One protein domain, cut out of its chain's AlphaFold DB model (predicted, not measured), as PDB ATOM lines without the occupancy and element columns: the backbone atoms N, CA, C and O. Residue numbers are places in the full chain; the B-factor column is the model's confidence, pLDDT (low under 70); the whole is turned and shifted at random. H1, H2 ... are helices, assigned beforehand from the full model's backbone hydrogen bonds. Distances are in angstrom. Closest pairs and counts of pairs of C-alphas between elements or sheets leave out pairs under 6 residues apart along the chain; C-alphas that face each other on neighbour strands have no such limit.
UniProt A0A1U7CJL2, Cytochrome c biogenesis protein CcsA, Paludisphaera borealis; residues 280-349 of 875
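Overview. This is residues 280 to 349 of the 875 residues of the protein "Cytochrome c biogenesis protein CcsA" of Paludisphaera borealis (UniProt A0A1U7CJL2). Two helices, H1 and H2, cross at about a right angle, and a third, H3, stands across the end where H1 begins, so that the three helix centres make a triangle. The loop of residues 297 to 304 lies at the far end from H3, and a long looping link leads from H2 to H3, with residues 319 to 324 sticking out. The printed part has 70 residues, with three named helices in the order H1, H2, H3 along the chain and no named strand; the class is all helix, with 42 residues in the helices. The whole is compact, with a radius of gyration of the C-alphas of 11.5 A and spans of 32 by 26 by 18 A.

Arrangement. Start at the longest helix by residues, H2, residues 305 to 319. It touches H1, residues 283 to 296, and you will find their closest C-alphas at Phe 293 and Ala 311, 4.6 A apart. Their lines stand at 83 degrees, about perpendicular, with the centres 8.9 A apart. Now look at residues 283 to 286, with which alone H1 touches H3, residues 333 to 345; H3 takes part with residues 336 to 340 alone. The closest C-alphas here are those of Ala 286 and Gly 340, 7.0 A apart, and the lines of H1 and H3 are about perpendicular, at 82 degrees. H2 and H3 are close but not clearly touching: their closest C-alphas, those of Phe 317 and Phe 339, are 7.4 A apart. These two run opposite ways at a steep tilt of 68 degrees, only just short of about perpendicular. In the backbones of H1, H2 and H3, every O i to N i+4 pair is within hydrogen-bond range.

Along the chain. Find C-alpha 305 at (15.751, -35.005, -13.271); from there H2 runs 21.2 A to C-alpha 319 at (32.619, -27.470, -2.848). Go back to C-alpha 283 at (13.752, -20.750, 1.244), where H1 begins; its 14 residues cover 20.0 A. H3 has 13 residues and measures 18.4 A from its first to its last C-alpha, ending at C-alpha 345 at (23.605, -14.441, -8.212).

Size, cuts and confidence. The two C-alphas farthest apart are those of Asp 300 and Asp 345, at 34.0 A, while those of Pro 280 and Trp 349, the first and last printed, are 9.4 A apart. The printed part has no cut. The link from H1 to H2, 8 residues, is short; the link from H2 to H3, residues 320 to 332, is long. The mean pLDDT of the printed part is 84.5, and no printed residue is under 70.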
ATOM      1  N   PRO A 280      14.826 -20.417  -8.449       87.19
ATOM      2  CA  PRO A 280      14.246 -19.744  -7.297       87.19
ATOM      3  C   PRO A 280      15.293 -19.579  -6.182       87.19
ATOM      4  O   PRO A 280      16.002 -20.518  -5.832       87.19
ATOM      5  N   SER A 281      15.367 -18.384  -5.595       79.81
ATOM      6  CA  SER A 281      16.225 -18.088  -4.428       79.81
ATOM      7  C   SER A 281      15.462 -18.143  -3.096       79.81
ATOM      8  O   SER A 281      15.999 -17.796  -2.046       79.81
ATOM      9  N   ALA A 282      14.194 -18.561  -3.133       76.19
ATOM     10  CA  ALA A 282      13.333 -18.661  -1.963       76.19
ATOM     11  C   ALA A 282      13.743 -19.827  -1.047       76.19
ATOM     12  O   ALA A 282      14.224 -20.860  -1.513       76.19
ATOM     13  N   GLY A 283      13.460 -19.702   0.255       77.69
ATOM     14  CA  GLY A 283      13.752 -20.750   1.244       77.69
ATOM     15  C   GLY A 283      13.085 -22.100   0.946       77.69
ATOM     16  O   GLY A 283      13.609 -23.140   1.332       77.69
ATOM     17  N   THR A 284      11.984 -22.115   0.186       85.69
ATOM     18  CA  THR A 284      11.344 -23.352  -0.299       85.69
ATOM     19  C   THR A 284      12.267 -24.166  -1.207       85.69
ATOM     20  O   THR A 284      12.344 -25.382  -1.067       85.69
ATOM     21  N   TYR A 285      13.011 -23.501  -2.095       87.56
ATOM     22  CA  TYR A 285      13.951 -24.154  -3.008       87.56
ATOM     23  C   TYR A 285      15.174 -24.686  -2.262       87.56
ATOM     24  O   TYR A 285      15.665 -25.775  -2.555       87.56
ATOM     25  N   ALA A 286      15.637 -23.940  -1.255       86.06
ATOM     26  CA  ALA A 286      16.720 -24.365  -0.379       86.06
ATOM     27  C   ALA A 286      16.351 -25.652   0.378       86.06
ATOM     28  O   ALA A 286      17.092 -26.630   0.318       86.06
ATOM     29  N   LYS A 287      15.156 -25.697   0.979       88.19
ATOM     30  CA  LYS A 287      14.644 -26.899   1.650       88.19
ATOM     31  C   LYS A 287      14.520 -28.090   0.694       88.19
ATOM     32  O   LYS A 287      15.014 -29.171   0.996       88.19
ATOM     33  N   TYR A 288      13.940 -27.879  -0.488       91.44
ATOM     34  CA  TYR A 288      13.831 -28.923  -1.512       91.44
ATOM     35  C   TYR A 288      15.211 -29.440  -1.972       91.44
ATOM     36  O   TYR A 288      15.364 -30.618  -2.298       91.44
ATOM     37  N   SER A 289      16.238 -28.579  -1.948       90.19
ATOM     38  CA  SER A 289      17.624 -28.963  -2.244       90.19
ATOM     39  C   SER A 289      18.214 -29.905  -1.198       90.19
ATOM     40  O   SER A 289      18.868 -30.877  -1.572       90.19
ATOM     41  N   ALA A 290      17.960 -29.646   0.088       90.31
ATOM     42  CA  ALA A 290      18.365 -30.535   1.178       90.31
ATOM     43  C   ALA A 290      17.681 -31.906   1.051       90.31
ATOM     44  O   ALA A 290      18.362 -32.928   1.017       90.31
ATOM     45  N   GLU A 291      16.356 -31.921   0.865       92.12
ATOM     46  CA  GLU A 291      15.567 -33.153   0.706       92.12
ATOM     47  C   GLU A 291      16.057 -33.998  -0.484       92.12
ATOM     48  O   GLU A 291      16.231 -35.211  -0.366       92.12
ATOM     49  N   SER A 292      16.334 -33.357  -1.625       91.56
ATOM     50  CA  SER A 292      16.839 -34.033  -2.830       91.56
ATOM     51  C   SER A 292      18.239 -34.618  -2.622       91.56
ATOM     52  O   SER A 292      18.540 -35.711  -3.105       91.56
ATOM     53  N   PHE A 293      19.100 -33.906  -1.894       90.81
ATOM     54  CA  PHE A 293      20.451 -34.356  -1.579       90.81
ATOM     55  C   PHE A 293      20.448 -35.547  -0.611       90.81
ATOM     56  O   PHE A 293      21.123 -36.544  -0.866       90.81
ATOM     57  N   GLU A 294      19.629 -35.498   0.443       90.94
ATOM     58  CA  GLU A 294      19.435 -36.621   1.370       90.94
ATOM     59  C   GLU A 294      18.860 -37.855   0.671       90.94
ATOM     60  O   GLU A 294      19.299 -38.979   0.922       90.94
ATOM     61  N   LYS A 295      17.896 -37.649  -0.233       90.75
ATOM     62  CA  LYS A 295      17.343 -38.705  -1.085       90.75
ATOM     63  C   LYS A 295      18.443 -39.362  -1.925       90.75
ATOM     64  O   LYS A 295      18.514 -40.583  -1.988       90.75
ATOM     65  N   GLY A 296      19.337 -38.558  -2.505       86.25
ATOM     66  CA  GLY A 296      20.443 -39.019  -3.350       86.25
ATOM     67  C   GLY A 296      21.548 -39.771  -2.609       86.25
ATOM     68  O   GLY A 296      22.280 -40.538  -3.230       86.25
ATOM     69  N   MET A 297      21.669 -39.591  -1.290       85.75
ATOM     70  CA  MET A 297      22.592 -40.384  -0.471       85.75
ATOM     71  C   MET A 297      22.113 -41.820  -0.240       85.75
ATOM     72  O   MET A 297      22.906 -42.670   0.172       85.75
ATOM     73  N   LYS A 298      20.825 -42.104  -0.462       88.88
ATOM     74  CA  LYS A 298      20.249 -43.429  -0.236       88.88
ATOM     75  C   LYS A 298      20.454 -44.299  -1.483       88.88
ATOM     76  O   LYS A 298      19.972 -43.937  -2.555       88.88
ATOM     77  N   PRO A 299      21.150 -45.446  -1.375       75.94
ATOM     78  CA  PRO A 299      21.558 -46.246  -2.534       75.94
ATOM     79  C   PRO A 299      20.391 -46.897  -3.298       75.94
ATOM     80  O   PRO A 299      20.571 -47.334  -4.431       75.94
ATOM     81  N   ASP A 300      19.209 -46.980  -2.691       83.25
ATOM     82  CA  ASP A 300      17.992 -47.590  -3.229       83.25
ATOM     83  C   ASP A 300      17.028 -46.586  -3.883       83.25
ATOM     84  O   ASP A 300      16.018 -46.991  -4.460       83.25
ATOM     85  N   GLN A 301      17.317 -45.281  -3.818       80.94
ATOM     86  CA  GLN A 301      16.411 -44.244  -4.310       80.94
ATOM     87  C   GLN A 301      16.902 -43.623  -5.616       80.94
ATOM     88  O   GLN A 301      18.014 -43.110  -5.719       80.94
ATOM     89  N   THR A 302      16.033 -43.625  -6.628       83.88
ATOM     90  CA  THR A 302      16.270 -42.911  -7.881       83.88
ATOM     91  C   THR A 302      15.812 -41.461  -7.753       83.88
ATOM     92  O   THR A 302      14.715 -41.165  -7.265       83.88
ATOM     93  N   LEU A 303      16.675 -40.542  -8.182       85.44
ATOM     94  CA  LEU A 303      16.355 -39.121  -8.249       85.44
ATOM     95  C   LEU A 303      15.638 -38.803  -9.560       85.44
ATOM     96  O   LEU A 303      16.025 -39.297 -10.623       85.44
ATOM     97  N   SER A 304      14.625 -37.944  -9.491       88.38
ATOM     98  CA  SER A 304      14.053 -37.305 -10.674       88.38
ATOM     99  C   SER A 304      15.095 -36.394 -11.351       88.38
ATOM    100  O   SER A 304      16.095 -36.015 -10.727       88.38
ATOM    101  N   PRO A 305      14.872 -35.969 -12.610       84.81
ATOM    102  CA  PRO A 305      15.751 -35.005 -13.271       84.81
ATOM    103  C   PRO A 305      15.918 -33.689 -12.493       84.81
ATOM    104  O   PRO A 305      17.017 -33.130 -12.471       84.81
ATOM    105  N   LEU A 306      14.857 -33.202 -11.834       88.44
ATOM    106  CA  LEU A 306      14.929 -31.989 -11.020       88.44
ATOM    107  C   LEU A 306      15.687 -32.249  -9.719       88.44
ATOM    108  O   LEU A 306      16.610 -31.499  -9.415       88.44
ATOM    109  N   GLU A 307      15.361 -33.319  -8.992       90.06
ATOM    110  CA  GLU A 307      16.034 -33.671  -7.735       90.06
ATOM    111  C   GLU A 307      17.543 -33.850  -7.949       90.06
ATOM    112  O   GLU A 307      18.344 -33.272  -7.218       90.06
ATOM    113  N   ALA A 308      17.943 -34.578  -8.999       87.00
ATOM    114  CA  ALA A 308      19.348 -34.779  -9.345       87.00
ATOM    115  C   ALA A 308      20.054 -33.452  -9.656       87.00
ATOM    116  O   ALA A 308      21.152 -33.185  -9.165       87.00
ATOM    117  N   ASN A 309      19.411 -32.587 -10.445       87.00
ATOM    118  CA  ASN A 309      19.976 -31.296 -10.814       87.00
ATOM    119  C   ASN A 309      20.130 -30.360  -9.603       87.00
ATOM    120  O   ASN A 309      21.143 -29.667  -9.473       87.00
ATOM    121  N   VAL A 310      19.140 -30.338  -8.713       89.12
ATOM    122  CA  VAL A 310      19.163 -29.520  -7.499       89.12
ATOM    123  C   VAL A 310      20.194 -30.053  -6.497       89.12
ATOM    124  O   VAL A 310      20.983 -29.264  -5.978       89.12
ATOM    125  N   ALA A 311      20.261 -31.370  -6.284       88.12
ATOM    126  CA  ALA A 311      21.255 -31.997  -5.412       88.12
ATOM    127  C   ALA A 311      22.690 -31.709  -5.887       88.12
ATOM    128  O   ALA A 311      23.527 -31.273  -5.097       88.12
ATOM    129  N   ASN A 312      22.962 -31.849  -7.189       85.75
ATOM    130  CA  ASN A 312      24.273 -31.522  -7.761       85.75
ATOM    131  C   ASN A 312      24.623 -30.037  -7.592       85.75
ATOM    132  O   ASN A 312      25.759 -29.700  -7.274       85.75
ATOM    133  N   THR A 313      23.637 -29.147  -7.721       85.75
ATOM    134  CA  THR A 313      23.824 -27.705  -7.493       85.75
ATOM    135  C   THR A 313      24.205 -27.400  -6.036       85.75
ATOM    136  O   THR A 313      25.034 -26.527  -5.781       85.75
ATOM    137  N   LEU A 314      23.635 -28.123  -5.064       88.50
ATOM    138  CA  LEU A 314      24.029 -27.999  -3.657       88.50
ATOM    139  C   LEU A 314      25.465 -28.498  -3.435       88.50
ATOM    140  O   LEU A 314      26.237 -27.838  -2.741       88.50
ATOM    141  N   VAL A 315      25.854 -29.608  -4.068       86.19
ATOM    142  CA  VAL A 315      27.238 -30.109  -4.026       86.19
ATOM    143  C   VAL A 315      28.219 -29.077  -4.583       86.19
ATOM    144  O   VAL A 315      29.243 -28.816  -3.953       86.19
ATOM    145  N   GLU A 316      27.901 -28.441  -5.714       82.50
ATOM    146  CA  GLU A 316      28.720 -27.360  -6.282       82.50
ATOM    147  C   GLU A 316      28.893 -26.193  -5.300       82.50
ATOM    148  O   GLU A 316      29.993 -25.647  -5.154       82.50
ATOM    149  N   PHE A 317      27.826 -25.818  -4.588       84.44
ATOM    150  CA  PHE A 317      27.905 -24.783  -3.563       84.44
ATOM    151  C   PHE A 317      28.796 -25.202  -2.388       84.44
ATOM    152  O   PHE A 317      29.684 -24.438  -2.003       84.44
ATOM    153  N   LEU A 318      28.619 -26.414  -1.859       83.88
ATOM    154  CA  LEU A 318      29.431 -26.943  -0.758       83.88
ATOM    155  C   LEU A 318      30.917 -26.985  -1.131       83.88
ATOM    156  O   LEU A 318      31.761 -26.506  -0.377       83.88
ATOM    157  N   GLN A 319      31.245 -27.450  -2.336       80.81
ATOM    158  CA  GLN A 319      32.619 -27.470  -2.848       80.81
ATOM    159  C   GLN A 319      33.241 -26.072  -2.990       80.81
ATOM    160  O   GLN A 319      34.465 -25.941  -3.009       80.81
ATOM    161  N   SER A 320      32.422 -25.019  -3.071       75.75
ATOM    162  CA  SER A 320      32.901 -23.634  -3.090       75.75
ATOM    163  C   SER A 320      33.268 -23.086  -1.702       75.75
ATOM    164  O   SER A 320      33.927 -22.045  -1.615       75.75
ATOM    165  N   LEU A 321      32.867 -23.776  -0.629       77.69
ATOM    166  CA  LEU A 321      33.101 -23.399   0.763       77.69
ATOM    167  C   LEU A 321      34.228 -24.235   1.398       77.69
ATOM    168  O   LEU A 321      34.432 -25.394   1.029       77.69
ATOM    169  N   PRO A 322      34.946 -23.695   2.403       76.06
ATOM    170  CA  PRO A 322      35.811 -24.505   3.255       76.06
ATOM    171  C   PRO A 322      35.014 -25.647   3.896       76.06
ATOM    172  O   PRO A 322      33.900 -25.425   4.364       76.06
ATOM    173  N   SER A 323      35.603 -26.841   4.006       79.62
ATOM    174  CA  SER A 323      34.921 -28.039   4.538       79.62
ATOM    175  C   SER A 323      34.327 -27.873   5.941       79.62
ATOM    176  O   SER A 323      33.395 -28.577   6.306       79.62
ATOM    177  N   LYS A 324      34.843 -26.927   6.731       80.94
ATOM    178  CA  LYS A 324      34.341 -26.594   8.073       80.94
ATOM    179  C   LYS A 324      33.039 -25.783   8.069       80.94
ATOM    180  O   LYS A 324      32.424 -25.652   9.117       80.94
ATOM    181  N   GLU A 325      32.671 -25.199   6.932       79.62
ATOM    182  CA  GLU A 325      31.446 -24.407   6.741       79.62
ATOM    183  C   GLU A 325      30.335 -25.213   6.044       79.62
ATOM    184  O   GLU A 325      29.332 -24.638   5.626       79.62
ATOM    185  N   TRP A 326      30.518 -26.524   5.861       85.38
ATOM    186  CA  TRP A 326      29.514 -27.383   5.237       85.38
ATOM    187  C   TRP A 326      28.357 -27.636   6.210       85.38
ATOM    188  O   TRP A 326      28.581 -28.101   7.325       85.38
ATOM    189  N   ALA A 327      27.138 -27.343   5.764       87.38
ATOM    190  CA  ALA A 327      25.876 -27.625   6.446       87.38
ATOM    191  C   ALA A 327      24.806 -27.947   5.389       87.38
ATOM    192  O   ALA A 327      25.023 -27.690   4.199       87.38
ATOM    193  N   LEU A 328      23.666 -28.506   5.794       87.69
ATOM    194  CA  LEU A 328      22.510 -28.635   4.909       87.69
ATOM    195  C   LEU A 328      21.581 -27.420   5.030       87.69
ATOM    196  O   LEU A 328      21.475 -26.822   6.106       87.69
ATOM    197  N   PRO A 329      20.885 -27.040   3.940       87.19
ATOM    198  CA  PRO A 329      19.881 -25.992   4.018       87.19
ATOM    199  C   PRO A 329      18.829 -26.273   5.104       87.19
ATOM    200  O   PRO A 329      18.240 -27.352   5.132       87.19
ATOM    201  N   GLY A 330      18.572 -25.295   5.971       83.44
ATOM    202  CA  GLY A 330      17.673 -25.395   7.123       83.44
ATOM    203  C   GLY A 330      18.349 -25.722   8.462       83.44
ATOM    204  O   GLY A 330      17.690 -25.599   9.495       83.44
ATOM    205  N   GLU A 331      19.632 -26.100   8.481       86.00
ATOM    206  CA  GLU A 331      20.379 -26.377   9.724       86.00
ATOM    207  C   GLU A 331      21.011 -25.117  10.337       86.00
ATOM    208  O   GLU A 331      21.053 -24.970  11.558       86.00
ATOM    209  N   ASP A 332      21.491 -24.193   9.497       85.12
ATOM    210  CA  ASP A 332      22.182 -22.970   9.915       85.12
ATOM    211  C   ASP A 332      21.678 -21.750   9.124       85.12
ATOM    212  O   ASP A 332      21.731 -21.699   7.894       85.12
ATOM    213  N   GLY A 333      21.216 -20.718   9.837       83.62
ATOM    214  CA  GLY A 333      20.621 -19.533   9.208       83.62
ATOM    215  C   GLY A 333      21.610 -18.678   8.402       83.62
ATOM    216  O   GLY A 333      21.212 -18.011   7.443       83.62
ATOM    217  N   MET A 334      22.902 -18.695   8.747       82.12
ATOM    218  CA  MET A 334      23.941 -17.997   7.981       82.12
ATOM    219  C   MET A 334      24.300 -18.769   6.710       82.12
ATOM    220  O   MET A 334      24.546 -18.153   5.670       82.12
ATOM    221  N   PHE A 335      24.315 -20.101   6.773       86.06
ATOM    222  CA  PHE A 335      24.447 -20.974   5.614       86.06
ATOM    223  C   PHE A 335      23.284 -20.758   4.643       86.06
ATOM    224  O   PHE A 335      23.532 -20.483   3.471       86.06
ATOM    225  N   ASP A 336      22.043 -20.762   5.132       85.00
ATOM    226  CA  ASP A 336      20.847 -20.529   4.315       85.00
ATOM    227  C   ASP A 336      20.880 -19.170   3.620       85.00
ATOM    228  O   ASP A 336      20.578 -19.055   2.429       85.00
ATOM    229  N   GLN A 337      21.314 -18.129   4.334       84.62
ATOM    230  CA  GLN A 337      21.485 -16.807   3.746       84.62
ATOM    231  C   GLN A 337      22.559 -16.812   2.646       84.62
ATOM    232  O   GLN A 337      22.338 -16.256   1.566       84.62
ATOM    233  N   LYS A 338      23.716 -17.445   2.889       83.88
ATOM    234  CA  LYS A 338      24.790 -17.574   1.888       83.88
ATOM    235  C   LYS A 338      24.318 -18.370   0.668       83.88
ATOM    236  O   LYS A 338      24.592 -17.953  -0.457       83.88
ATOM    237  N   PHE A 339      23.607 -19.474   0.882       86.50
ATOM    238  CA  PHE A 339      23.108 -20.343  -0.176       86.50
ATOM    239  C   PHE A 339      22.030 -19.648  -1.011       86.50
ATOM    240  O   PHE A 339      22.140 -19.621  -2.232       86.50
ATOM    241  N   GLY A 340      21.055 -18.981  -0.383       84.94
ATOM    242  CA  GLY A 340      20.028 -18.204  -1.086       84.94
ATOM    243  C   GLY A 340      20.608 -17.056  -1.923       84.94
ATOM    244  O   GLY A 340      20.213 -16.856  -3.075       84.94
ATOM    245  N   LEU A 341      21.607 -16.339  -1.394       83.19
ATOM    246  CA  LEU A 341      22.340 -15.319  -2.156       83.19
ATOM    247  C   LEU A 341      23.124 -15.926  -3.327       83.19
ATOM    248  O   LEU A 341      23.174 -15.335  -4.407       83.19
ATOM    249  N   TRP A 342      23.733 -17.097  -3.128       84.19
ATOM    250  CA  TRP A 342      24.456 -17.808  -4.179       84.19
ATOM    251  C   TRP A 342      23.511 -18.316  -5.277       84.19
ATOM    252  O   TRP A 342      23.812 -18.111  -6.451       84.19
ATOM    253  N   LEU A 343      22.343 -18.859  -4.924       84.38
ATOM    254  CA  LEU A 343      21.295 -19.253  -5.874       84.38
ATOM    255  C   LEU A 343      20.818 -18.070  -6.732       84.38
ATOM    256  O   LEU A 343      20.617 -18.201  -7.934       84.38
ATOM    257  N   GLY A 344      20.676 -16.886  -6.134       76.44
ATOM    258  CA  GLY A 344      20.210 -15.701  -6.858       76.44
ATOM    259  C   GLY A 344      21.244 -15.040  -7.783       76.44
ATOM    260  O   GLY A 344      20.851 -14.316  -8.699       76.44
ATOM    261  N   ASP A 345      22.547 -15.222  -7.539       72.38
ATOM    262  CA  ASP A 345      23.605 -14.441  -8.212       72.38
ATOM    263  C   ASP A 345      24.670 -15.291  -8.925       72.38
ATOM    264  O   ASP A 345      25.352 -14.795  -9.825       72.38
ATOM    265  N   ARG A 346      24.862 -16.550  -8.519       73.12
ATOM    266  CA  ARG A 346      26.021 -17.365  -8.919       73.12
ATOM    267  C   ARG A 346      25.698 -18.789  -9.353       73.12
ATOM    268  O   ARG A 346      26.544 -19.367 -10.032       73.12
ATOM    269  N   SER A 347      24.554 -19.351  -8.965       78.44
ATOM    270  CA  SER A 347      24.194 -20.710  -9.371       78.44
ATOM    271  C   SER A 347      23.869 -20.772 -10.864       78.44
ATOM    272  O   SER A 347      23.190 -19.856 -11.344       78.44
ATOM    273  N   PRO A 348      24.244 -21.858 -11.560       80.94
ATOM    274  CA  PRO A 348      23.791 -22.101 -12.921       80.94
ATOM    275  C   PRO A 348      22.266 -22.094 -13.009       80.94
ATOM    276  O   PRO A 348      21.592 -22.655 -12.147       80.94
ATOM    277  N   TRP A 349      21.698 -21.506 -14.052       87.62
ATOM    278  CA  TRP A 349      20.266 -21.551 -14.338       87.62
ATOM    279  C   TRP A 349      19.758 -22.995 -14.508       87.62
ATOM    280  O   TRP A 349      20.526 -23.946 -14.675       87.62
TER     281      TRP A 349